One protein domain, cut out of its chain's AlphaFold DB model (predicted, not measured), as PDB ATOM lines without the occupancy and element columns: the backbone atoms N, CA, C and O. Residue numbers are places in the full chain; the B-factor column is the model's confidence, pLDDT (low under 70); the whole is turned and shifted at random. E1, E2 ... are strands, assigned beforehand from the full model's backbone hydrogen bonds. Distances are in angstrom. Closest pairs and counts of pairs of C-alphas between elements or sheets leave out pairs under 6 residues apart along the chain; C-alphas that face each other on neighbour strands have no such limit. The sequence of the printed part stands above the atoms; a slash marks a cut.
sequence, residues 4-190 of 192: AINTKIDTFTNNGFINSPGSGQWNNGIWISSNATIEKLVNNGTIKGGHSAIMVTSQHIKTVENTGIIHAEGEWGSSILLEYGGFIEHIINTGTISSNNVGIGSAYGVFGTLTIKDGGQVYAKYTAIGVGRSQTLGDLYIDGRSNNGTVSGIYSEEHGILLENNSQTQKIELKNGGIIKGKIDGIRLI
ATOM      1  N   ALA A   4     139.799 134.235 189.203       96.00
ATOM      2  CA  ALA A   4     139.539 135.660 189.387       96.00
ATOM      3  C   ALA A   4     138.309 136.062 188.565       96.00
ATOM      4  O   ALA A   4     138.240 135.748 187.378       96.00
ATOM      5  N   ILE A   5     137.356 136.754 189.185       96.38
ATOM      6  CA  ILE A   5     136.147 137.257 188.529       96.38
ATOM      7  C   ILE A   5     136.106 138.771 188.709       96.38
ATOM      8  O   ILE A   5     135.985 139.263 189.827       96.38
ATOM      9  N   ASN A   6     136.197 139.488 187.592       95.62
ATOM     10  CA  ASN A   6     136.230 140.952 187.504       95.62
ATOM     11  C   ASN A   6     135.231 141.493 186.465       95.62
ATOM     12  O   ASN A   6     135.454 142.517 185.825       95.62
ATOM     13  N   THR A   7     134.158 140.740 186.235       95.19
ATOM     14  CA  THR A   7     133.138 141.038 185.232       95.19
ATOM     15  C   THR A   7     131.771 140.571 185.716       95.19
ATOM     16  O   THR A   7     131.655 139.886 186.737       95.19
ATOM     17  N   LYS A   8     130.726 140.930 184.975       96.75
ATOM     18  CA  LYS A   8     129.378 140.420 185.201       96.75
ATOM     19  C   LYS A   8     129.267 138.968 184.731       96.75
ATOM     20  O   LYS A   8     129.651 138.647 183.608       96.75
ATOM     21  N   ILE A   9     128.705 138.111 185.576       97.06
ATOM     22  CA  ILE A   9     128.405 136.712 185.273       97.06
ATOM     23  C   ILE A   9     126.969 136.413 185.699       97.06
ATOM     24  O   ILE A   9     126.607 136.595 186.857       97.06
ATOM     25  N   ASP A  10     126.155 135.879 184.796       98.38
ATOM     26  CA  ASP A  10     124.811 135.439 185.179       98.38
ATOM     27  C   ASP A  10     124.886 134.142 185.997       98.38
ATOM     28  O   ASP A  10     124.307 134.022 187.073       98.38
ATOM     29  N   THR A  11     125.640 133.141 185.541       98.44
ATOM     30  CA  THR A  11     125.836 131.909 186.315       98.44
ATOM     31  C   THR A  11     127.263 131.400 186.217       98.44
ATOM     32  O   THR A  11     127.773 131.139 185.130       98.44
ATOM     33  N   PHE A  12     127.899 131.226 187.375       98.50
ATOM     34  CA  PHE A  12     129.160 130.512 187.526       98.50
ATOM     35  C   PHE A  12     128.876 129.140 188.140       98.50
ATOM     36  O   PHE A  12     128.268 129.058 189.206       98.50
ATOM     37  N   THR A  13     129.314 128.053 187.504       98.69
ATOM     38  CA  THR A  13     129.115 126.691 188.026       98.69
ATOM     39  C   THR A  13     130.440 125.963 188.173       98.69
ATOM     40  O   THR A  13     131.169 125.783 187.201       98.69
ATOM     41  N   ASN A  14     130.715 125.476 189.382       98.75
ATOM     42  CA  ASN A  14     131.804 124.552 189.659       98.75
ATOM     43  C   ASN A  14     131.260 123.143 189.933       98.75
ATOM     44  O   ASN A  14     130.623 122.912 190.958       98.75
ATOM     45  N   ASN A  15     131.576 122.194 189.049       98.69
ATOM     46  CA  ASN A  15     131.352 120.754 189.259       98.69
ATOM     47  C   ASN A  15     132.661 119.985 189.517       98.69
ATOM     48  O   ASN A  15     132.634 118.773 189.706       98.69
ATOM     49  N   GLY A  16     133.806 120.670 189.463       98.31
ATOM     50  CA  GLY A  16     135.133 120.068 189.540       98.31
ATOM     51  C   GLY A  16     135.872 120.473 190.808       98.31
ATOM     52  O   GLY A  16     135.297 120.549 191.893       98.31
ATOM     53  N   PHE A  17     137.167 120.737 190.668       98.38
ATOM     54  CA  PHE A  17     138.025 121.139 191.772       98.38
ATOM     55  C   PHE A  17     138.719 122.463 191.454       98.38
ATOM     56  O   PHE A  17     139.534 122.534 190.538       98.38
ATOM     57  N   ILE A  18     138.405 123.501 192.226       98.44
ATOM     58  CA  ILE A  18     139.121 124.778 192.223       98.44
ATOM     59  C   ILE A  18     140.029 124.775 193.446       98.44
ATOM     60  O   ILE A  18     139.542 124.660 194.569       98.44
ATOM     61  N   ASN A  19     141.339 124.890 193.241       96.25
ATOM     62  CA  ASN A  19     142.322 124.803 194.316       96.25
ATOM     63  C   ASN A  19     143.346 125.933 194.224       96.25
ATOM     64  O   ASN A  19     144.045 126.057 193.221       96.25
ATOM     65  N   SER A  20     143.460 126.731 195.282       96.25
ATOM     66  CA  SER A  20     144.477 127.777 195.411       96.25
ATOM     67  C   SER A  20     145.182 127.674 196.767       96.25
ATOM     68  O   SER A  20     144.928 128.516 197.632       96.25
ATOM     69  N   PRO A  21     146.063 126.677 196.966       89.62
ATOM     70  CA  PRO A  21     146.774 126.484 198.230       89.62
ATOM     71  C   PRO A  21     147.761 127.630 198.505       89.62
ATOM     72  O   PRO A  21     148.058 128.437 197.618       89.62
ATOM     73  N   GLY A  22     148.285 127.695 199.730       89.44
ATOM     74  CA  GLY A  22     149.247 128.706 200.190       89.44
ATOM     75  C   GLY A  22     148.764 129.438 201.443       89.44
ATOM     76  O   GLY A  22     147.702 129.129 201.961       89.44
ATOM     77  N   SER A  23     149.539 130.399 201.939       84.81
ATOM     78  CA  SER A  23     149.245 131.117 203.193       84.81
ATOM     79  C   SER A  23     149.116 132.635 203.031       84.81
ATOM     80  O   SER A  23     148.923 133.347 204.011       84.81
ATOM     81  N   GLY A  24     149.229 133.157 201.807       88.12
ATOM     82  CA  GLY A  24     149.092 134.584 201.532       88.12
ATOM     83  C   GLY A  24     147.637 135.001 201.321       88.12
ATOM     84  O   GLY A  24     146.822 134.229 200.821       88.12
ATOM     85  N   GLN A  25     147.327 136.270 201.599       88.19
ATOM     86  CA  GLN A  25     145.982 136.855 201.427       88.19
ATOM     87  C   GLN A  25     145.394 136.698 200.006       88.19
ATOM     88  O   GLN A  25     144.186 136.756 199.804       88.19
ATOM     89  N   TRP A  26     146.250 136.471 199.002       91.25
ATOM     90  CA  TRP A  26     145.865 136.284 197.599       91.25
ATOM     91  C   TRP A  26     145.591 134.819 197.219       91.25
ATOM     92  O   TRP A  26     145.254 134.521 196.064       91.25
ATOM     93  N   ASN A  27     145.758 133.875 198.149       95.69
ATOM     94  CA  ASN A  27     145.543 132.446 197.931       95.69
ATOM     95  C   ASN A  27     144.055 132.089 198.061       95.69
ATOM     96  O   ASN A  27     143.671 131.243 198.862       95.69
ATOM     97  N   ASN A  28     143.216 132.740 197.254       97.12
ATOM     98  CA  ASN A  28     141.772 132.528 197.266       97.12
ATOM     99  C   ASN A  28     141.333 131.504 196.220       97.12
ATOM    100  O   ASN A  28     141.830 131.549 195.095       97.12
ATOM    101  N   GLY A  29     140.402 130.608 196.547       97.88
ATOM    102  CA  GLY A  29     139.846 129.661 195.572       97.88
ATOM    103  C   GLY A  29     139.192 130.410 194.409       97.88
ATOM    104  O   GLY A  29     139.659 130.334 193.273       97.88
ATOM    105  N   ILE A  30     138.182 131.216 194.728       98.12
ATOM    106  CA  ILE A  30     137.562 132.202 193.845       98.12
ATOM    107  C   ILE A  30     137.693 133.576 194.498       98.12
ATOM    108  O   ILE A  30     137.369 133.742 195.674       98.12
ATOM    109  N   TRP A  31     138.145 134.565 193.734       97.38
ATOM    110  CA  TRP A  31     138.158 135.958 194.161       97.38
ATOM    111  C   TRP A  31     137.295 136.811 193.234       97.38
ATOM    112  O   TRP A  31     137.528 136.856 192.026       97.38
ATOM    113  N   ILE A  32     136.297 137.469 193.818       96.75
ATOM    114  CA  ILE A  32     135.355 138.359 193.152       96.75
ATOM    115  C   ILE A  32     135.753 139.797 193.486       96.75
ATOM    116  O   ILE A  32     135.657 140.234 194.637       96.75
ATOM    117  N   SER A  33     136.210 140.528 192.477       93.81
ATOM    118  CA  SER A  33     136.752 141.881 192.607       93.81
ATOM    119  C   SER A  33     136.297 142.777 191.448       93.81
ATOM    120  O   SER A  33     135.607 142.324 190.544       93.81
ATOM    121  N   SER A  34     136.631 144.070 191.500       88.94
ATOM    122  CA  SER A  34     136.551 145.022 190.374       88.94
ATOM    123  C   SER A  34     135.281 144.965 189.502       88.94
ATOM    124  O   SER A  34     135.300 144.399 188.414       88.94
ATOM    125  N   ASN A  35     134.203 145.632 189.924       86.81
ATOM    126  CA  ASN A  35     132.935 145.763 189.178       86.81
ATOM    127  C   ASN A  35     132.256 144.427 188.805       86.81
ATOM    128  O   ASN A  35     131.379 144.398 187.937       86.81
ATOM    129  N   ALA A  36     132.644 143.316 189.435       93.81
ATOM    130  CA  ALA A  36     131.991 142.038 189.231       93.81
ATOM    131  C   ALA A  36     130.613 141.989 189.901       93.81
ATOM    132  O   ALA A  36     130.425 142.386 191.049       93.81
ATOM    133  N   THR A  37     129.653 141.416 189.183       94.94
ATOM    134  CA  THR A  37     128.348 141.030 189.726       94.94
ATOM    135  C   THR A  37     128.067 139.600 189.307       94.94
ATOM    136  O   THR A  37     128.331 139.233 188.162       94.94
ATOM    137  N   ILE A  38     127.578 138.781 190.235       98.06
ATOM    138  CA  ILE A  38     127.224 137.390 189.944       98.06
ATOM    139  C   ILE A  38     125.775 137.154 190.353       98.06
ATOM    140  O   ILE A  38     125.454 137.268 191.534       98.06
ATOM    141  N   GLU A  39     124.899 136.795 189.414       98.44
ATOM    142  CA  GLU A  39     123.517 136.447 189.786       98.44
ATOM    143  C   GLU A  39     123.487 135.105 190.532       98.44
ATOM    144  O   GLU A  39     122.842 134.975 191.572       98.44
ATOM    145  N   LYS A  40     124.228 134.102 190.047       98.62
ATOM    146  CA  LYS A  40     124.257 132.778 190.672       98.62
ATOM    147  C   LYS A  40     125.640 132.127 190.646       98.62
ATOM    148  O   LYS A  40     126.216 131.915 189.583       98.62
ATOM    149  N   LEU A  41     126.152 131.745 191.811       98.75
ATOM    150  CA  LEU A  41     127.326 130.886 191.968       98.75
ATOM    151  C   LEU A  41     126.864 129.522 192.482       98.75
ATOM    152  O   LEU A  41     126.341 129.411 193.587       98.75
ATOM    153  N   VAL A  42     127.065 128.479 191.682       98.88
ATOM    154  CA  VAL A  42     126.716 127.096 192.023       98.88
ATOM    155  C   VAL A  42     127.986 126.298 192.267       98.88
ATOM    156  O   VAL A  42     128.825 126.176 191.373       98.88
ATOM    157  N   ASN A  43     128.115 125.718 193.455       98.88
ATOM    158  CA  ASN A  43     129.188 124.794 193.790       98.88
ATOM    159  C   ASN A  43     128.640 123.393 194.083       98.88
ATOM    160  O   ASN A  43     128.089 123.143 195.156       98.88
ATOM    161  N   ASN A  44     128.865 122.475 193.144       98.81
ATOM    162  CA  ASN A  44     128.638 121.037 193.313       98.81
ATOM    163  C   ASN A  44     129.946 120.258 193.505       98.81
ATOM    164  O   ASN A  44     129.935 119.105 193.925       98.81
ATOM    165  N   GLY A  45     131.074 120.883 193.166       98.75
ATOM    166  CA  GLY A  45     132.404 120.322 193.331       98.75
ATOM    167  C   GLY A  45     133.079 120.769 194.625       98.75
ATOM    168  O   GLY A  45     132.452 120.983 195.662       98.75
ATOM    169  N   THR A  46     134.397 120.917 194.564       98.81
ATOM    170  CA  THR A  46     135.208 121.420 195.675       98.81
ATOM    171  C   THR A  46     135.838 122.762 195.312       98.81
ATOM    172  O   THR A  46     136.440 122.893 194.246       98.81
ATOM    173  N   ILE A  47     135.741 123.738 196.213       98.81
ATOM    174  CA  ILE A  47     136.479 125.004 196.160       98.81
ATOM    175  C   ILE A  47     137.378 125.067 197.390       98.81
ATOM    176  O   ILE A  47     136.895 125.018 198.522       98.81
ATOM    177  N   LYS A  48     138.685 125.192 197.165       98.12
ATOM    178  CA  LYS A  48     139.702 125.327 198.201       98.12
ATOM    179  C   LYS A  48     140.520 126.598 198.041       98.12
ATOM    180  O   LYS A  48     140.986 126.913 196.944       98.12
ATOM    181  N   GLY A  49     140.739 127.286 199.155       97.75
ATOM    182  CA  GLY A  49     141.636 128.431 199.240       97.75
ATOM    183  C   GLY A  49     142.575 128.329 200.431       97.75
ATOM    184  O   GLY A  49     142.197 127.866 201.502       97.75
ATOM    185  N   GLY A  50     143.805 128.780 200.236       97.12
ATOM    186  CA  GLY A  50     144.793 128.941 201.288       97.12
ATOM    187  C   GLY A  50     144.480 130.085 202.253       97.12
ATOM    188  O   GLY A  50     144.820 129.990 203.419       97.12
ATOM    189  N   HIS A  51     143.794 131.137 201.797       96.06
ATOM    190  CA  HIS A  51     143.283 132.212 202.656       96.06
ATOM    191  C   HIS A  51     141.759 132.163 202.755       96.06
ATOM    192  O   HIS A  51     141.210 131.932 203.828       96.06
ATOM    193  N   SER A  52     141.072 132.303 201.617       97.50
ATOM    194  CA  SER A  52     139.621 132.135 201.545       97.50
ATOM    195  C   SER A  52     139.203 131.253 200.379       97.50
ATOM    196  O   SER A  52     139.773 131.335 199.294       97.50
ATOM    197  N   ALA A  53     138.198 130.397 200.544       98.25
ATOM    198  CA  ALA A  53     137.728 129.592 199.413       98.25
ATOM    199  C   ALA A  53     136.952 130.466 198.416       98.25
ATOM    200  O   ALA A  53     137.201 130.394 197.216       98.25
ATOM    201  N   ILE A  54     136.079 131.339 198.919       98.00
ATOM    202  CA  ILE A  54     135.391 132.383 198.160       98.00
ATOM    203  C   ILE A  54     135.629 133.711 198.876       98.00
ATOM    204  O   ILE A  54     135.277 133.857 200.044       98.00
ATOM    205  N   MET A  55     136.203 134.676 198.167       96.69
ATOM    206  CA  MET A  55     136.417 136.032 198.665       96.69
ATOM    207  C   MET A  55     135.636 137.026 197.811       96.69
ATOM    208  O   MET A  55     135.820 137.059 196.593       96.69
ATOM    209  N   VAL A  56     134.792 137.848 198.436       96.62
ATOM    210  CA  VAL A  56     134.039 138.919 197.766       96.62
ATOM    211  C   VAL A  56     134.501 140.262 198.314       96.62
ATOM    212  O   VAL A  56     134.258 140.581 199.475       96.62
ATOM    213  N   THR A  57     135.156 141.060 197.475       95.12
ATOM    214  CA  THR A  57     135.709 142.372 197.860       95.12
ATOM    215  C   THR A  57     134.977 143.505 197.155       95.12
ATOM    216  O   THR A  57     135.123 143.662 195.942       95.12
ATOM    217  N   SER A  58     134.198 144.293 197.900       94.19
ATOM    218  CA  SER A  58     133.412 145.435 197.384       94.19
ATOM    219  C   SER A  58     132.425 145.102 196.254       94.19
ATOM    220  O   SER A  58     131.982 146.001 195.543       94.19
ATOM    221  N   GLN A  59     132.129 143.818 196.041       95.12
ATOM    222  CA  GLN A  59     131.294 143.314 194.947       95.12
ATOM    223  C   GLN A  59     130.066 142.571 195.477       95.12
ATOM    224  O   GLN A  59     129.939 142.326 196.678       95.12
ATOM    225  N   HIS A  60     129.177 142.194 194.558       94.38
ATOM    226  CA  HIS A  60     127.890 141.597 194.881       94.38
ATOM    227  C   HIS A  60     127.693 140.226 194.217       94.38
ATOM    228  O   HIS A  60     127.866 140.077 193.004       94.38
ATOM    229  N   ILE A  61     127.281 139.235 195.013       97.56
ATOM    230  CA  ILE A  61     126.722 137.969 194.525       97.56
ATOM    231  C   ILE A  61     125.289 137.855 195.027       97.56
ATOM    232  O   ILE A  61     125.041 137.887 196.228       97.56
ATOM    233  N   LYS A  62     124.338 137.629 194.134       98.19
ATOM    234  CA  LYS A  62     122.947 137.473 194.548       98.19
ATOM    235  C   LYS A  62     122.691 136.123 195.211       98.19
ATOM    236  O   LYS A  62     122.055 136.039 196.258       98.19
ATOM    237  N   THR A  63     123.169 135.022 194.640       98.56
ATOM    238  CA  THR A  63     122.947 133.703 195.248       98.56
ATOM    239  C   THR A  63     124.159 132.796 195.141       98.56
ATOM    240  O   THR A  63     124.698 132.586 194.058       98.56
ATOM    241  N   VAL A  64     124.551 132.211 196.271       98.62
ATOM    242  CA  VAL A  64     125.485 131.088 196.360       98.62
ATOM    243  C   VAL A  64     124.705 129.833 196.737       98.62
ATOM    244  O   VAL A  64     124.128 129.757 197.819       98.62
ATOM    245  N   GLU A  65     124.714 128.831 195.863       98.88
ATOM    246  CA  GLU A  65     124.193 127.491 196.140       98.88
ATOM    247  C   GLU A  65     125.358 126.523 196.317       98.88
ATOM    248  O   GLU A  65     126.145 126.311 195.394       98.88
ATOM    249  N   ASN A  66     125.465 125.922 197.500       98.88
ATOM    250  CA  ASN A  66     126.490 124.933 197.798       98.88
ATOM    251  C   ASN A  66     125.865 123.567 198.096       98.88
ATOM    252  O   ASN A  66     125.163 123.404 199.098       98.88
ATOM    253  N   THR A  67     126.168 122.585 197.253       98.75
ATOM    254  CA  THR A  67     125.930 121.151 197.505       98.75
ATOM    255  C   THR A  67     127.248 120.397 197.722       98.75
ATOM    256  O   THR A  67     127.255 119.320 198.312       98.75
ATOM    257  N   GLY A  68     128.369 120.976 197.276       98.75
ATOM    258  CA  GLY A  68     129.705 120.411 197.410       98.75
ATOM    259  C   GLY A  68     130.468 120.903 198.643       98.75
ATOM    260  O   GLY A  68     129.902 121.130 199.716       98.75
ATOM    261  N   ILE A  69     131.785 121.057 198.487       98.88
ATOM    262  CA  ILE A  69     132.710 121.457 199.555       98.88
ATOM    263  C   ILE A  69     133.271 122.850 199.268       98.88
ATOM    264  O   ILE A  69     133.820 123.095 198.193       98.88
ATOM    265  N   ILE A  70     133.202 123.739 200.254       98.88
ATOM    266  CA  ILE A  70     133.890 125.032 200.272       98.88
ATOM    267  C   ILE A  70     134.814 125.024 201.492       98.88
ATOM    268  O   ILE A  70     134.337 124.885 202.620       98.88
ATOM    269  N   HIS A  71     136.129 125.120 201.279       98.50
ATOM    270  CA  HIS A  71     137.104 124.955 202.356       98.50
ATOM    271  C   HIS A  71     138.279 125.936 202.312       98.50
ATOM    272  O   HIS A  71     138.983 126.028 201.306       98.50
ATOM    273  N   ALA A  72     138.517 126.635 203.423       97.69
ATOM    274  CA  ALA A  72     139.724 127.432 203.631       97.69
ATOM    275  C   ALA A  72     140.722 126.706 204.547       97.69
ATOM    276  O   ALA A  72     140.382 126.306 205.663       97.69
ATOM    277  N   GLU A  73     141.962 126.567 204.070       95.06
ATOM    278  CA  GLU A  73     143.043 125.858 204.772       95.06
ATOM    279  C   GLU A  73     143.862 126.774 205.695       95.06
ATOM    280  O   GLU A  73     144.500 126.283 206.627       95.06
ATOM    281  N   GLY A  74     143.846 128.084 205.461       90.25
ATOM    282  CA  GLY A  74     144.670 129.046 206.188       90.25
ATOM    283  C   GLY A  74     144.310 129.209 207.656       90.25
ATOM    284  O   GLY A  74     143.159 129.068 208.065       90.25
ATOM    285  N   GLU A  75     145.314 129.600 208.437       88.62
ATOM    286  CA  GLU A  75     145.141 130.096 209.809       88.62
ATOM    287  C   GLU A  75     144.441 131.469 209.845       88.62
ATOM    288  O   GLU A  75     143.944 131.893 210.882       88.62
ATOM    289  N   TRP A  76     144.385 132.159 208.700       87.38
ATOM    290  CA  TRP A  76     143.812 133.490 208.521       87.38
ATOM    291  C   TRP A  76     142.817 133.444 207.363       87.38
ATOM    292  O   TRP A  76     143.057 132.746 206.377       87.38
ATOM    293  N   GLY A  77     141.751 134.243 207.439       91.19
ATOM    294  CA  GLY A  77     140.691 134.283 206.424       91.19
ATOM    295  C   GLY A  77     139.483 133.413 206.774       91.19
ATOM    296  O   GLY A  77     139.336 132.966 207.918       91.19
ATOM    297  N   SER A  78     138.580 133.233 205.804       96.50
ATOM    298  CA  SER A  78     137.337 132.465 205.974       96.50
ATOM    299  C   SER A  78     137.021 131.593 204.763       96.50
ATOM    300  O   SER A  78     137.422 131.912 203.652       96.50
ATOM    301  N   SER A  79     136.239 130.519 204.908       98.19
ATOM    302  CA  SER A  79     135.809 129.761 203.714       98.19
ATOM    303  C   SER A  79     134.971 130.614 202.772       98.19
ATOM    304  O   SER A  79     135.217 130.612 201.568       98.19
ATOM    305  N   ILE A  80     134.051 131.403 203.319       97.88
ATOM    306  CA  ILE A  80     133.414 132.505 202.598       97.88
ATOM    307  C   ILE A  80     133.744 133.789 203.348       97.88
ATOM    308  O   ILE A  80     133.357 133.929 204.506       97.88
ATOM    309  N   LEU A  81     134.462 134.700 202.697       96.25
ATOM    310  CA  LEU A  81     134.897 135.970 203.270       96.25
ATOM    311  C   LEU A  81     134.313 137.145 202.484       96.25
ATOM    312  O   LEU A  81     134.491 137.228 201.266       96.25
ATOM    313  N   LEU A  82     133.654 138.065 203.188       95.00
ATOM    314  CA  LEU A  82     133.219 139.348 202.637       95.00
ATOM    315  C   LEU A  82     134.054 140.480 203.201       95.00
ATOM    316  O   LEU A  82     134.117 140.659 204.418       95.00
ATOM    317  N   GLU A  83     134.636 141.263 202.301       92.56
ATOM    318  CA  GLU A  83     135.493 142.386 202.648       92.56
ATOM    319  C   GLU A  83     135.122 143.668 201.909       92.56
ATOM    320  O   GLU A  83     134.616 143.645 200.784       92.56
ATOM    321  N   TYR A  84     135.411 144.804 202.547       91.69
ATOM    322  CA  TYR A  84     135.322 146.146 201.956       91.69
ATOM    323  C   TYR A  84     133.986 146.437 201.245       91.69
ATOM    324  O   TYR A  84     133.961 146.977 200.142       91.69
ATOM    325  N   GLY A  85     132.867 146.057 201.850       89.12
ATOM    326  CA  GLY A  85     131.519 146.211 201.303       89.12
ATOM    327  C   GLY A  85     131.061 145.041 200.432       89.12
ATOM    328  O   GLY A  85     130.048 145.160 199.752       89.12
ATOM    329  N   GLY A  86     131.792 143.922 200.427       93.94
ATOM    330  CA  GLY A  86     131.346 142.684 199.796       93.94
ATOM    331  C   GLY A  86     129.987 142.244 200.344       93.94
ATOM    332  O   GLY A  86     129.747 142.309 201.553       93.94
ATOM    333  N   PHE A  87     129.102 141.807 199.449       94.31
ATOM    334  CA  PHE A  87     127.732 141.435 199.788       94.31
ATOM    335  C   PHE A  87     127.323 140.142 199.084       94.31
ATOM    336  O   PHE A  87     127.545 139.979 197.879       94.31
ATOM    337  N   ILE A  88     126.709 139.231 199.842       96.31
ATOM    338  CA  ILE A  88     125.989 138.084 199.284       96.31
ATOM    339  C   ILE A  88     124.545 138.130 199.777       96.31
ATOM    340  O   ILE A  88     124.322 138.039 200.985       96.31
ATOM    341  N   GLU A  89     123.573 138.244 198.866       96.88
ATOM    342  CA  GLU A  89     122.149 138.297 199.238       96.88
ATOM    343  C   GLU A  89     121.686 136.971 199.846       96.88
ATOM    344  O   GLU A  89     121.108 136.961 200.930       96.88
ATOM    345  N   HIS A  90     121.973 135.845 199.190       97.69
ATOM    346  CA  HIS A  90     121.516 134.531 199.635       97.69
ATOM    347  C   HIS A  90     122.629 133.484 199.578       97.69
ATOM    348  O   HIS A  90     123.228 133.249 198.531       97.69
ATOM    349  N   ILE A  91     122.863 132.795 200.691       97.94
ATOM    350  CA  ILE A  91     123.666 131.573 200.745       97.94
ATOM    351  C   ILE A  91     122.730 130.422 201.096       97.94
ATOM    352  O   ILE A  91     122.101 130.421 202.154       97.94
ATOM    353  N   ILE A  92     122.655 129.426 200.219       98.69
ATOM    354  CA  ILE A  92     121.891 128.199 200.427       98.69
ATOM    355  C   ILE A  92     122.888 127.050 200.499       98.69
ATOM    356  O   ILE A  92     123.487 126.661 199.495       98.69
ATOM    357  N   ASN A  93     123.070 126.511 201.698       98.75
ATOM    358  CA  ASN A  93     124.019 125.447 201.963       98.75
ATOM    359  C   ASN A  93     123.307 124.125 202.269       98.75
ATOM    360  O   ASN A  93     122.600 123.995 203.268       98.75
ATOM    361  N   THR A  94     123.556 123.146 201.407       98.62
ATOM    362  CA  THR A  94     123.179 121.730 201.573       98.62
ATOM    363  C   THR A  94     124.399 120.806 201.590       98.62
ATOM    364  O   THR A  94     124.279 119.636 201.930       98.62
ATOM    365  N   GLY A  95     125.578 121.342 201.254       98.56
ATOM    366  CA  GLY A  95     126.866 120.668 201.371       98.56
ATOM    367  C   GLY A  95     127.660 121.126 202.594       98.56
ATOM    368  O   GLY A  95     127.108 121.508 203.630       98.56
ATOM    369  N   THR A  96     128.982 121.134 202.455       98.69
ATOM    370  CA  THR A  96     129.908 121.455 203.546       98.69
ATOM    371  C   THR A  96     130.634 122.766 203.282       98.69
ATOM    372  O   THR A  96     131.327 122.917 202.276       98.69
ATOM    373  N   ILE A  97     130.549 123.690 204.233       98.88
ATOM    374  CA  ILE A  97     131.434 124.852 204.342       98.88
ATOM    375  C   ILE A  97     132.315 124.599 205.564       98.88
ATOM    376  O   ILE A  97     131.792 124.386 206.654       98.88
ATOM    377  N   SER A  98     133.637 124.557 205.405       98.56
ATOM    378  CA  SER A  98     134.537 124.171 206.501       98.56
ATOM    379  C   SER A  98     135.825 124.977 206.524       98.56
ATOM    380  O   SER A  98     136.455 125.111 205.490       98.56
ATOM    381  N   SER A  99     136.286 125.450 207.679       97.88
ATOM    382  CA  SER A  99     137.495 126.284 207.755       97.88
ATOM    383  C   SER A  99     138.432 125.904 208.893       97.88
ATOM    384  O   SER A  99     137.990 125.486 209.964       97.88
ATOM    385  N   ASN A 100     139.731 126.130 208.699       96.50
ATOM    386  CA  ASN A 100     140.704 126.087 209.792       96.50
ATOM    387  C   ASN A 100     140.668 127.329 210.697       96.50
ATOM    388  O   ASN A 100     141.259 127.286 211.769       96.50
ATOM    389  N   ASN A 101     139.959 128.389 210.304       96.62
ATOM    390  CA  ASN A 101     139.795 129.600 211.105       96.62
ATOM    391  C   ASN A 101     138.312 129.979 211.213       96.62
ATOM    392  O   ASN A 101     137.624 129.501 212.117       96.62
ATOM    393  N   VAL A 102     137.794 130.762 210.258       97.50
ATOM    394  CA  VAL A 102     136.385 131.176 210.228       97.50
ATOM    395  C   VAL A 102     135.628 130.499 209.084       97.50
ATOM    396  O   VAL A 102     136.113 130.454 207.954       97.50
ATOM    397  N   GLY A 103     134.452 129.928 209.342       97.75
ATOM    398  CA  GLY A 103     133.637 129.281 208.304       97.75
ATOM    399  C   GLY A 103     133.102 130.312 207.313       97.75
ATOM    400  O   GLY A 103     133.526 130.368 206.157       97.75
ATOM    401  N   ILE A 104     132.210 131.172 207.792       97.00
ATOM    402  CA  ILE A 104     131.651 132.303 207.050       97.00
ATOM    403  C   ILE A 104     131.971 133.576 207.833       97.00
ATOM    404  O   ILE A 104     131.596 133.688 208.998       97.00
ATOM    405  N   GLY A 105     132.691 134.507 207.213       94.50
ATOM    406  CA  GLY A 105     133.233 135.692 207.871       94.50
ATOM    407  C   GLY A 105     132.874 136.988 207.157       94.50
ATOM    408  O   GLY A 105     132.950 137.071 205.930       94.50
ATOM    409  N   SER A 106     132.516 138.013 207.929       91.00
ATOM    410  CA  SER A 106     132.423 139.391 207.440       91.00
ATOM    411  C   SER A 106     133.459 140.276 208.127       91.00
ATOM    412  O   SER A 106     133.399 140.478 209.342       91.00
ATOM    413  N   ALA A 107     134.361 140.848 207.332       85.81
ATOM    414  CA  ALA A 107     135.299 141.883 207.737       85.81
ATOM    415  C   ALA A 107     135.022 143.126 206.884       85.81
ATOM    416  O   ALA A 107     135.599 143.310 205.819       85.81
ATOM    417  N   TYR A 108     134.107 143.982 207.343       82.00
ATOM    418  CA  TYR A 108     133.575 145.120 206.574       82.00
ATOM    419  C   TYR A 108     132.608 144.741 205.434       82.00
ATOM    420  O   TYR A 108     132.498 145.498 204.476       82.00
ATOM    421  N   GLY A 109     131.919 143.597 205.499       74.88
ATOM    422  CA  GLY A 109     130.886 143.181 204.533       74.88
ATOM    423  C   GLY A 109     129.520 142.872 205.168       74.88
ATOM    424  O   GLY A 109     129.322 142.983 206.380       74.88
ATOM    425  N   VAL A 110     128.552 142.432 204.362       78.25
ATOM    426  CA  VAL A 110     127.205 142.066 204.845       78.25
ATOM    427  C   VAL A 110     126.760 140.747 204.212       78.25
ATOM    428  O   VAL A 110     126.967 140.524 203.027       78.25
ATOM    429  N   PHE A 111     126.117 139.866 204.974       80.25
ATOM    430  CA  PHE A 111     125.397 138.723 204.397       80.25
ATOM    431  C   PHE A 111     123.894 138.952 204.546       80.25
ATOM    432  O   PHE A 111     123.450 139.336 205.627       80.25
ATOM    433  N   GLY A 112     123.114 138.722 203.487       88.88
ATOM    434  CA  GLY A 112     121.663 138.922 203.490       88.88
ATOM    435  C   GLY A 112     120.906 137.796 204.200       88.88
ATOM    436  O   GLY A 112     120.300 138.001 205.245       88.88
ATOM    437  N   THR A 113     120.924 136.587 203.651       95.69
ATOM    438  CA  THR A 113     120.271 135.415 204.243       95.69
ATOM    439  C   THR A 113     121.149 134.186 204.084       95.69
ATOM    440  O   THR A 113     121.556 133.847 202.975       95.69
ATOM    441  N   LEU A 114     121.386 133.473 205.179       96.38
ATOM    442  CA  LEU A 114     122.041 132.174 205.194       96.38
ATOM    443  C   LEU A 114     121.023 131.092 205.551       96.38
ATOM    444  O   LEU A 114     120.430 131.105 206.625       96.38
ATOM    445  N   THR A 115     120.832 130.135 204.649       98.25
ATOM    446  CA  THR A 115     119.990 128.956 204.860       98.25
ATOM    447  C   THR A 115     120.849 127.701 204.878       98.25
ATOM    448  O   THR A 115     121.562 127.425 203.914       98.25
ATOM    449  N   ILE A 116     120.745 126.915 205.946       98.56
ATOM    450  CA  ILE A 116     121.416 125.624 206.103       98.56
ATOM    451  C   ILE A 116     120.337 124.549 206.240       98.56
ATOM    452  O   ILE A 116     119.509 124.605 207.149       98.56
ATOM    453  N   LYS A 117     120.309 123.583 205.325       98.38
ATOM    454  CA  LYS A 117     119.264 122.550 205.280       98.38
ATOM    455  C   LYS A 117     119.773 121.269 204.628       98.38
ATOM    456  O   LYS A 117     120.872 121.253 204.083       98.38
ATOM    457  N   ASP A 118     118.950 120.225 204.650       97.06
ATOM    458  CA  ASP A 118     119.181 118.965 203.934       97.06
ATOM    459  C   ASP A 118     120.566 118.346 204.220       97.06
ATOM    460  O   ASP A 118     121.221 117.818 203.324       97.06
ATOM    461  N   GLY A 119     121.011 118.413 205.482       97.38
ATOM    462  CA  GLY A 119     122.308 117.904 205.939       97.38
ATOM    463  C   GLY A 119     123.483 118.861 205.741       97.38
ATOM    464  O   GLY A 119     124.617 118.486 206.032       97.38
ATOM    465  N   GLY A 120     123.235 120.090 205.284       98.50
ATOM    466  CA  GLY A 120     124.274 121.096 205.104       98.50
ATOM    467  C   GLY A 120     124.944 121.493 206.419       98.50
ATOM    468  O   GLY A 120     124.292 121.639 207.453       98.50
ATOM    469  N   GLN A 121     126.255 121.712 206.394       98.44
ATOM    470  CA  GLN A 121     127.016 122.085 207.586       98.44
ATOM    471  C   GLN A 121     127.918 123.289 207.340       98.44
ATOM    472  O   GLN A 121     128.527 123.417 206.276       98.44
ATOM    473  N   VAL A 122     128.027 124.142 208.358       98.69
ATOM    474  CA  VAL A 122     129.113 125.118 208.484       98.69
ATOM    475  C   VAL A 122     129.965 124.697 209.673       98.69
ATOM    476  O   VAL A 122     129.480 124.669 210.803       98.69
ATOM    477  N   TYR A 123     131.221 124.354 209.415       98.56
ATOM    478  CA  TYR A 123     132.190 123.972 210.434       98.56
ATOM    479  C   TYR A 123     133.389 124.917 210.442       98.56
ATOM    480  O   TYR A 123     133.885 125.310 209.387       98.56
ATOM    481  N   ALA A 124     133.919 125.257 211.610       97.88
ATOM    482  CA  ALA A 124     135.236 125.874 211.671       97.88
ATOM    483  C   ALA A 124     135.975 125.530 212.957       97.88
ATOM    484  O   ALA A 124     135.352 125.269 213.980       97.88
ATOM    485  N   LYS A 125     137.310 125.563 212.927       97.44
ATOM    486  CA  LYS A 125     138.088 125.372 214.157       97.44
ATOM    487  C   LYS A 125     137.903 126.532 215.135       97.44
ATOM    488  O   LYS A 125     137.723 126.278 216.314       97.44
ATOM    489  N   TYR A 126     137.904 127.779 214.664       97.00
ATOM    490  CA  TYR A 126     137.776 128.935 215.552       97.00
ATOM    491  C   TYR A 126     136.324 129.412 215.648       97.00
ATOM    492  O   TYR A 126     135.660 129.271 216.671       97.00
ATOM    493  N   THR A 127     135.776 129.956 214.563       97.56
ATOM    494  CA  THR A 127     134.410 130.494 214.572       97.56
ATOM    495  C   THR A 127     133.654 130.055 213.332       97.56
ATOM    496  O   THR A 127     134.060 130.359 212.215       97.56
ATOM    497  N   ALA A 128     132.534 129.351 213.479       98.12
ATOM    498  CA  ALA A 128     131.812 128.877 212.298       98.12
ATOM    499  C   ALA A 128     131.141 130.027 211.525       98.12
ATOM    500  O   ALA A 128     131.258 130.074 210.301       98.12
ATOM    501  N   ILE A 129     130.533 130.994 212.221       97.00
ATOM    502  CA  ILE A 129     130.080 132.266 211.635       97.00
ATOM    503  C   ILE A 129     130.640 133.441 212.437       97.00
ATOM    504  O   ILE A 129     130.264 133.633 213.590       97.00
ATOM    505  N   GLY A 130     131.529 134.222 211.825       95.44
ATOM    506  CA  GLY A 130     132.146 135.402 212.430       95.44
ATOM    507  C   GLY A 130     131.629 136.693 211.807       95.44
ATOM    508  O   GLY A 130     131.727 136.894 210.596       95.44
ATOM    509  N   VAL A 131     131.102 137.591 212.634       94.12
ATOM    510  CA  VAL A 131     130.591 138.894 212.201       94.12
ATOM    511  C   VAL A 131     131.433 139.972 212.855       94.12
ATOM    512  O   VAL A 131     131.336 140.195 214.062       94.12
ATOM    513  N   GLY A 132     132.275 140.617 212.052       92.25
ATOM    514  CA  GLY A 132     133.181 141.649 212.532       92.25
ATOM    515  C   GLY A 132     132.459 142.880 213.079       92.25
ATOM    516  O   GLY A 132     131.252 143.079 212.896       92.25
ATOM    517  N   ARG A 133     133.231 143.740 213.742       91.12
ATOM    518  CA  ARG A 133     132.744 144.989 214.335       91.12
ATOM    519  C   ARG A 133     131.873 145.816 213.380       91.12
ATOM    520  O   ARG A 133     132.261 146.103 212.244       91.12
ATOM    521  N   SER A 134     130.719 146.260 213.878       89.25
ATOM    522  CA  SER A 134     129.738 147.070 213.139       89.25
ATOM    523  C   SER A 134     129.235 146.433 211.831       89.25
ATOM    524  O   SER A 134     128.810 147.154 210.929       89.25
ATOM    525  N   GLN A 135     129.305 145.103 211.698       90.50
ATOM    526  CA  GLN A 135     128.775 144.364 210.546       90.50
ATOM    527  C   GLN A 135     127.436 143.693 210.871       90.50
ATOM    528  O   GLN A 135     127.020 143.602 212.024       90.50
ATOM    529  N   THR A 136     126.734 143.225 209.839       86.75
ATOM    530  CA  THR A 136     125.433 142.560 209.994       86.75
ATOM    531  C   THR A 136     125.499 141.124 209.487       86.75
ATOM    532  O   THR A 136     125.831 140.883 208.324       86.75
ATOM    533  N   LEU A 137     125.135 140.177 210.351       86.19
ATOM    534  CA  LEU A 137     124.596 138.891 209.920       86.19
ATOM    535  C   LEU A 137     123.126 139.135 209.630       86.19
ATOM    536  O   LEU A 137     122.405 139.504 210.542       86.19
ATOM    537  N   GLY A 138     122.667 138.989 208.393       90.88
ATOM    538  CA  GLY A 138     121.243 139.122 208.108       90.88
ATOM    539  C   GLY A 138     120.427 137.986 208.739       90.88
ATOM    540  O   GLY A 138     120.575 137.663 209.919       90.88
ATOM    541  N   ASP A 139     119.551 137.364 207.966       94.75
ATOM    542  CA  ASP A 139     118.750 136.259 208.484       94.75
ATOM    543  C   ASP A 139     119.522 134.934 208.442       94.75
ATOM    544  O   ASP A 139     120.170 134.603 207.447       94.75
ATOM    545  N   LEU A 140     119.399 134.131 209.496       96.31
ATOM    546  CA  LEU A 140     119.915 132.769 209.572       96.31
ATOM    547  C   LEU A 140     118.765 131.780 209.771       96.31
ATOM    548  O   LEU A 140     118.050 131.829 210.771       96.31
ATOM    549  N   TYR A 141     118.647 130.829 208.848       98.06
ATOM    550  CA  TYR A 141     117.676 129.741 208.891       98.06
ATOM    551  C   TYR A 141     118.394 128.391 208.903       98.06
ATOM    552  O   TYR A 141     119.171 128.092 207.996       98.06
ATOM    553  N   ILE A 142     118.112 127.551 209.900       98.38
ATOM    554  CA  ILE A 142     118.643 126.185 209.987       98.38
ATOM    555  C   ILE A 142     117.483 125.197 210.077       98.38
ATOM    556  O   ILE A 142     116.741 125.183 211.059       98.38
ATOM    557  N   ASP A 143     117.354 124.335 209.073       98.31
ATOM    558  CA  ASP A 143     116.438 123.197 209.096       98.31
ATOM    559  C   ASP A 143     117.220 121.915 209.394       98.31
ATOM    560  O   ASP A 143     117.878 121.350 208.519       98.31
ATOM    561  N   GLY A 144     117.148 121.460 210.645       96.19
ATOM    562  CA  GLY A 144     117.904 120.321 211.167       96.19
ATOM    563  C   GLY A 144     117.437 118.947 210.705       96.19
ATOM    564  O   GLY A 144     117.927 117.946 211.228       96.19
ATOM    565  N   ARG A 145     116.513 118.855 209.737       93.19
ATOM    566  CA  ARG A 145     116.175 117.563 209.133       93.19
ATOM    567  C   ARG A 145     117.450 116.870 208.658       93.19
ATOM    568  O   ARG A 145     118.217 117.416 207.868       93.19
ATOM    569  N   SER A 146     117.656 115.669 209.187       89.62
ATOM    570  CA  SER A 146     118.781 114.823 208.819       89.62
ATOM    571  C   SER A 146     118.682 114.432 207.349       89.62
ATOM    572  O   SER A 146     117.611 114.051 206.874       89.62
ATOM    573  N   ASN A 147     119.812 114.483 206.656       91.12
ATOM    574  CA  ASN A 147     119.979 113.899 205.337       91.12
ATOM    575  C   ASN A 147     121.157 112.926 205.392       91.12
ATOM    576  O   ASN A 147     122.265 113.307 205.767       91.12
ATOM    577  N   ASN A 148     120.903 111.655 205.078       89.75
ATOM    578  CA  ASN A 148     121.890 110.571 205.169       89.75
ATOM    579  C   ASN A 148     122.620 110.490 206.526       89.75
ATOM    580  O   ASN A 148     123.806 110.182 206.588       89.75
ATOM    581  N   GLY A 149     121.908 110.765 207.626       90.38
ATOM    582  CA  GLY A 149     122.465 110.719 208.983       90.38
ATOM    583  C   GLY A 149     123.131 112.019 209.441       90.38
ATOM    584  O   GLY A 149     123.442 112.144 210.623       90.38
ATOM    585  N   THR A 150     123.290 113.004 208.555       94.12
ATOM    586  CA  THR A 150     123.863 114.312 208.880       94.12
ATOM    587  C   THR A 150     122.763 115.316 209.188       94.12
ATOM    588  O   THR A 150     121.909 115.590 208.349       94.12
ATOM    589  N   VAL A 151     122.790 115.887 210.392       96.50
ATOM    590  CA  VAL A 151     121.906 116.987 210.800       96.50
ATOM    591  C   VAL A 151     122.487 118.310 210.317       96.50
ATOM    592  O   VAL A 151     123.684 118.564 210.480       96.50
ATOM    593  N   SER A 152     121.628 119.157 209.750       98.38
ATOM    594  CA  SER A 152     122.027 120.496 209.342       98.38
ATOM    595  C   SER A 152     122.408 121.346 210.550       98.38
ATOM    596  O   SER A 152     121.669 121.399 211.542       98.38
ATOM    597  N   GLY A 153     123.522 122.066 210.465       98.19
ATOM    598  CA  GLY A 153     123.927 122.892 211.591       98.19
ATOM    599  C   GLY A 153     125.229 123.652 211.436       98.19
ATOM    600  O   GLY A 153     125.945 123.562 210.438       98.19
ATOM    601  N   ILE A 154     125.504 124.410 212.488       98.56
ATOM    602  CA  ILE A 154     126.711 125.192 212.702       98.56
ATOM    603  C   ILE A 154     127.500 124.523 213.823       98.56
ATOM    604  O   ILE A 154     126.970 124.311 214.918       98.56
ATOM    605  N   TYR A 155     128.764 124.211 213.556       98.44
ATOM    606  CA  TYR A 155     129.636 123.470 214.462       98.44
ATOM    607  C   TYR A 155     131.000 124.147 214.568       98.44
ATOM    608  O   TYR A 155     131.585 124.524 213.558       98.44
ATOM    609  N   SER A 156     131.539 124.279 215.772       98.06
ATOM    610  CA  SER A 156     132.858 124.873 215.976       98.06
ATOM    611  C   SER A 156     133.609 124.257 217.149       98.06
ATOM    612  O   SER A 156     132.995 123.751 218.095       98.06
ATOM    613  N   GLU A 157     134.939 124.324 217.101       97.88
ATOM    614  CA  GLU A 157     135.789 123.962 218.238       97.88
ATOM    615  C   GLU A 157     135.884 125.080 219.285       97.88
ATOM    616  O   GLU A 157     136.290 124.796 220.406       97.88
ATOM    617  N   GLU A 158     135.449 126.306 218.978       97.75
ATOM    618  CA  GLU A 158     135.338 127.392 219.959       97.75
ATOM    619  C   GLU A 158     133.944 128.020 219.930       97.75
ATOM    620  O   GLU A 158     133.102 127.664 220.760       97.75
ATOM    621  N   HIS A 159     133.684 128.888 218.953       98.00
ATOM    622  CA  HIS A 159     132.470 129.695 218.870       98.00
ATOM    623  C   HIS A 159     131.601 129.260 217.687       98.00
ATOM    624  O   HIS A 159     132.068 129.220 216.546       98.00
ATOM    625  N   GLY A 160     130.328 128.930 217.921       98.12
ATOM    626  CA  GLY A 160     129.394 128.659 216.822       98.12
ATOM    627  C   GLY A 160     129.158 129.924 215.989       98.12
ATOM    628  O   GLY A 160     129.552 129.998 214.825       98.12
ATOM    629  N   ILE A 161     128.564 130.940 216.610       96.81
ATOM    630  CA  ILE A 161     128.376 132.277 216.037       96.81
ATOM    631  C   ILE A 161     129.047 133.299 216.950       96.81
ATOM    632  O   ILE A 161     128.728 133.361 218.135       96.81
ATOM    633  N   LEU A 162     129.930 134.122 216.394       96.12
ATOM    634  CA  LEU A 162     130.563 135.236 217.090       96.12
ATOM    635  C   LEU A 162     130.096 136.560 216.486       96.12
ATOM    636  O   LEU A 162     130.338 136.832 215.311       96.12
ATOM    637  N   LEU A 163     129.453 137.379 217.313       94.25
ATOM    638  CA  LEU A 163     129.038 138.741 216.999       94.25
ATOM    639  C   LEU A 163     129.962 139.717 217.738       94.25
ATOM    640  O   LEU A 163     129.912 139.809 218.965       94.25
ATOM    641  N   GLU A 164     130.832 140.420 217.008       94.19
ATOM    642  CA  GLU A 164     131.720 141.436 217.584       94.19
ATOM    643  C   GLU A 164     130.980 142.745 217.928       94.19
ATOM    644  O   GLU A 164     129.797 142.915 217.636       94.19
ATOM    645  N   ASN A 165     131.688 143.705 218.529       92.25
ATOM    646  CA  ASN A 165     131.132 144.990 218.963       92.25
ATOM    647  C   ASN A 165     130.271 145.676 217.900       92.25
ATOM    648  O   ASN A 165     130.694 145.847 216.755       92.25
ATOM    649  N   ASN A 166     129.087 146.142 218.302       89.44
ATOM    650  CA  ASN A 166     128.110 146.805 217.431       89.44
ATOM    651  C   ASN A 166     127.687 145.985 216.202       89.44
ATOM    652  O   ASN A 166     127.094 146.545 215.280       89.44
ATOM    653  N   SER A 167     128.001 144.689 216.148       91.19
ATOM    654  CA  SER A 167     127.430 143.819 215.132       91.19
ATOM    655  C   SER A 167     125.996 143.453 215.498       91.19
ATOM    656  O   SER A 167     125.585 143.514 216.660       91.19
ATOM    657  N   GLN A 168     125.215 143.101 214.487       87.19
ATOM    658  CA  GLN A 168     123.800 142.802 214.661       87.19
ATOM    659  C   GLN A 168     123.375 141.600 213.830       87.19
ATOM    660  O   GLN A 168     123.976 141.281 212.800       87.19
ATOM    661  N   THR A 169     122.293 140.970 214.276       86.25
ATOM    662  CA  THR A 169     121.520 140.031 213.473       86.25
ATOM    663  C   THR A 169     120.035 140.311 213.588       86.25
ATOM    664  O   THR A 169     119.577 140.756 214.638       86.25
ATOM    665  N   GLN A 170     119.297 140.105 212.496       85.44
ATOM    666  CA  GLN A 170     117.857 140.360 212.476       85.44
ATOM    667  C   GLN A 170     117.070 139.162 212.999       85.44
ATOM    668  O   GLN A 170     116.191 139.317 213.848       85.44
ATOM    669  N   LYS A 171     117.390 137.959 212.512       92.94
ATOM    670  CA  LYS A 171     116.646 136.749 212.847       92.94
ATOM    671  C   LYS A 171     117.527 135.513 212.776       92.94
ATOM    672  O   LYS A 171     118.169 135.252 211.766       92.94
ATOM    673  N   ILE A 172     117.476 134.707 213.833       95.50
ATOM    674  CA  ILE A 172     118.024 133.351 213.856       95.50
ATOM    675  C   ILE A 172     116.862 132.394 214.115       95.50
ATOM    676  O   ILE A 172     116.198 132.482 215.146       95.50
ATOM    677  N   GLU A 173     116.604 131.484 213.181       97.88
ATOM    678  CA  GLU A 173     115.512 130.518 213.261       97.88
ATOM    679  C   GLU A 173     116.035 129.092 213.076       97.88
ATOM    680  O   GLU A 173     116.632 128.751 212.055       97.88
ATOM    681  N   LEU A 174     115.782 128.242 214.074       97.94
ATOM    682  CA  LEU A 174     116.118 126.823 214.054       97.94
ATOM    683  C   LEU A 174     114.816 126.021 214.003       97.94
ATOM    684  O   LEU A 174     113.923 126.208 214.830       97.94
ATOM    685  N   LYS A 175     114.717 125.101 213.046       97.38
ATOM    686  CA  LYS A 175     113.591 124.177 212.875       97.38
ATOM    687  C   LYS A 175     114.083 122.741 212.852       97.38
ATOM    688  O   LYS A 175     115.240 122.481 212.536       97.38
ATOM    689  N   ASN A 176     113.188 121.810 213.184       96.94
ATOM    690  CA  ASN A 176     113.408 120.366 213.058       96.94
ATOM    691  C   ASN A 176     114.732 119.875 213.675       96.94
ATOM    692  O   ASN A 176     115.411 119.030 213.101       96.94
ATOM    693  N   GLY A 177     115.114 120.430 214.829       95.56
ATOM    694  CA  GLY A 177     116.355 120.063 215.514       95.56
ATOM    695  C   GLY A 177     117.625 120.673 214.916       95.56
ATOM    696  O   GLY A 177     118.688 120.087 215.080       95.56
ATOM    697  N   GLY A 178     117.533 121.817 214.222       97.44
ATOM    698  CA  GLY A 178     118.703 122.566 213.753       97.44
ATOM    699  C   GLY A 178     119.671 122.865 214.898       97.44
ATOM    700  O   GLY A 178     119.243 123.072 216.032       97.44
ATOM    701  N   ILE A 179     120.975 122.852 214.613       97.38
ATOM    702  CA  ILE A 179     122.013 122.925 215.650       97.38
ATOM    703  C   ILE A 179     122.891 124.159 215.455       97.38
ATOM    704  O   ILE A 179     123.346 124.442 214.349       97.38
ATOM    705  N   ILE A 180     123.190 124.835 216.565       98.38
ATOM    706  CA  ILE A 180     124.326 125.750 216.694       98.38
ATOM    707  C   ILE A 180     125.148 125.277 217.889       98.38
ATOM    708  O   ILE A 180     124.645 125.233 219.012       98.38
ATOM    709  N   LYS A 181     126.403 124.894 217.652       98.19
ATOM    710  CA  LYS A 181     127.278 124.324 218.676       98.19
ATOM    711  C   LYS A 181     128.715 124.808 218.502       98.19
ATOM    712  O   LYS A 181     129.363 124.439 217.534       98.19
ATOM    713  N   GLY A 182     129.233 125.549 219.473       98.00
ATOM    714  CA  GLY A 182     130.673 125.667 219.715       98.00
ATOM    715  C   GLY A 182     131.046 124.936 221.003       98.00
ATOM    716  O   GLY A 182     130.166 124.624 221.812       98.00
ATOM    717  N   LYS A 183     132.330 124.608 221.196       98.00
ATOM    718  CA  LYS A 183     132.776 123.993 222.460       98.00
ATOM    719  C   LYS A 183     132.860 124.996 223.605       98.00
ATOM    720  O   LYS A 183     132.693 124.588 224.750       98.00
ATOM    721  N   ILE A 184     133.135 126.264 223.301       97.94
ATOM    722  CA  ILE A 184     133.124 127.346 224.288       97.94
ATOM    723  C   ILE A 184     131.700 127.889 224.392       97.94
ATOM    724  O   ILE A 184     131.115 127.880 225.471       97.94
ATOM    725  N   ASP A 185     131.113 128.292 223.265       98.06
ATOM    726  CA  ASP A 185     129.742 128.792 223.213       98.06
ATOM    727  C   ASP A 185     129.073 128.534 221.852       98.06
ATOM    728  O   ASP A 185     129.697 128.434 220.795       98.06
ATOM    729  N   GLY A 186     127.748 128.379 221.878       97.75
ATOM    730  CA  GLY A 186     126.956 128.306 220.651       97.75
ATOM    731  C   GLY A 186     126.884 129.666 219.960       97.75
ATOM    732  O   GLY A 186     127.124 129.764 218.761       97.75
ATOM    733  N   ILE A 187     126.569 130.711 220.725       96.62
ATOM    734  CA  ILE A 187     126.463 132.093 220.253       96.62
ATOM    735  C   ILE A 187     127.136 132.995 221.286       96.62
ATOM    736  O   ILE A 187     126.765 132.965 222.461       96.62
ATOM    737  N   ARG A 188     128.083 133.819 220.841       95.75
ATOM    738  CA  ARG A 188     128.782 134.814 221.654       95.75
ATOM    739  C   ARG A 188     128.512 136.212 221.128       95.75
ATOM    740  O   ARG A 188     128.718 136.487 219.949       95.75
ATOM    741  N   LEU A 189     128.101 137.098 222.028       93.50
ATOM    742  CA  LEU A 189     127.933 138.525 221.767       93.50
ATOM    743  C   LEU A 189     129.036 139.278 222.508       93.50
ATOM    744  O   LEU A 189     129.142 139.160 223.729       93.50
ATOM    745  N   ILE A 190     129.857 140.036 221.786       91.44
ATOM    746  CA  ILE A 190     130.848 140.931 222.379       91.44
ATOM    747  C   ILE A 190     130.281 142.349 222.348       91.44
ATOM    748  O   ILE A 190     129.884 142.855 221.301       91.44
TER     749      ILE A 190
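This is residues 4 to 190 of the 192 residues of an uncharacterized protein of Campylobacter jejuni (UniProt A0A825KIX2). The chain is wound in seven stacked turns, a three-sided solenoid whose walls are three parallel sheets of seven strands each. Each turn gives one strand to each wall: the E1 to E19 sheet and the E3 to E21 sheet lie face to face as a well-formed sandwich, and the E2 to E20 sheet forms the third wall. The printed part has 187 residues with no named helix and 21 named strands, E1 to E21 in chain order, and its class is all strand. The orders are E1, E4, E7, E10, E13, E16, E19; E2, E5, E8, E11, E14, E17, E20; and E3, E6, E9, E12, E15, E18, E21. The whole is compact and rounded, with a radius of gyration of the C-alphas of 14.7 A and spans of 39 by 38 by 29 A.

The first sheet holds E1, residues 8 to 14, E4, 37 to 43, E7, 60 to 66, E10, 87 to 93, E13, 110 to 116, E16, 136 to 143, and E19, 168 to 175. E1 begins with C-alpha 8 at (129.378, 140.420, 185.201) and is 16.7 A long from first to last C-alpha. E16 and E19, the longest strands with 8 residues each, measure 21.4 A and 21.3 A; E19 begins with C-alpha 168 at (123.800, 142.802, 214.661). The second sheet holds E2, residues 17 to 20, E5, 46 to 49, E8, 69 to 72, E11, 96 to 99, E14, 121 to 124, E17, 153 to 156, and E20, 179 to 181. The third holds E3, residues 30 to 32, E6, 54 to 57, E9, 78 to 83, E12, 102 to 107, E15, 127 to 131, E18, 159 to 163, and E21, 185 to 189. E21 ends with C-alpha 189 at (127.933, 138.525, 221.767).

The first sheet, E1 E4 E7 E10 E13 E16 E19, has E1 and E19 as edge strands and is twisted, its C-alphas up to 5.4 A off the best plane. E1 and E4 are parallel at 7 degrees, with N 12 and O 40 within hydrogen-bond range at 2.9 A. E16 and E19 are parallel at 1 degree, with N 140 and O 171 at 2.8 A. This sheet and the third make a sandwich, two sheets face to face: the parts that face each other are 10.8 A centre to centre, and the best planes are 4 degrees apart. In the third sheet E9 and E12 are parallel at 7 degrees, with N 105 and O 80 at 2.8 A. Residues 4 to 5 pair, parallel, with residues 31 to 32 of E3. In the second sheet E2 and E5 are parallel at 2 degrees, with N 48 and O 18 at 2.8 A. E11 runs on into E12 across a break of 2 residues at 68 degrees, and E17 into E18 likewise at 93 degrees. The closest C-alphas of E8 and E9 are those of Ala 72 and Ser 79, 4.6 A apart. E3 and E4 are apart, though they follow each other in the chain.

The two C-alphas farthest apart are those of Asn 35 and Gly 149, at 41.6 A, and the C-alphas of Ala 4 and Ile 190 are 34.5 A apart. The printed part has no cut. No link is long; E2 to E3 and E16 to E17, with 9 residues each, are short but not tight, and the other links are tight. The mean pLDDT of the printed part is 95.3, and no printed residue is under 70.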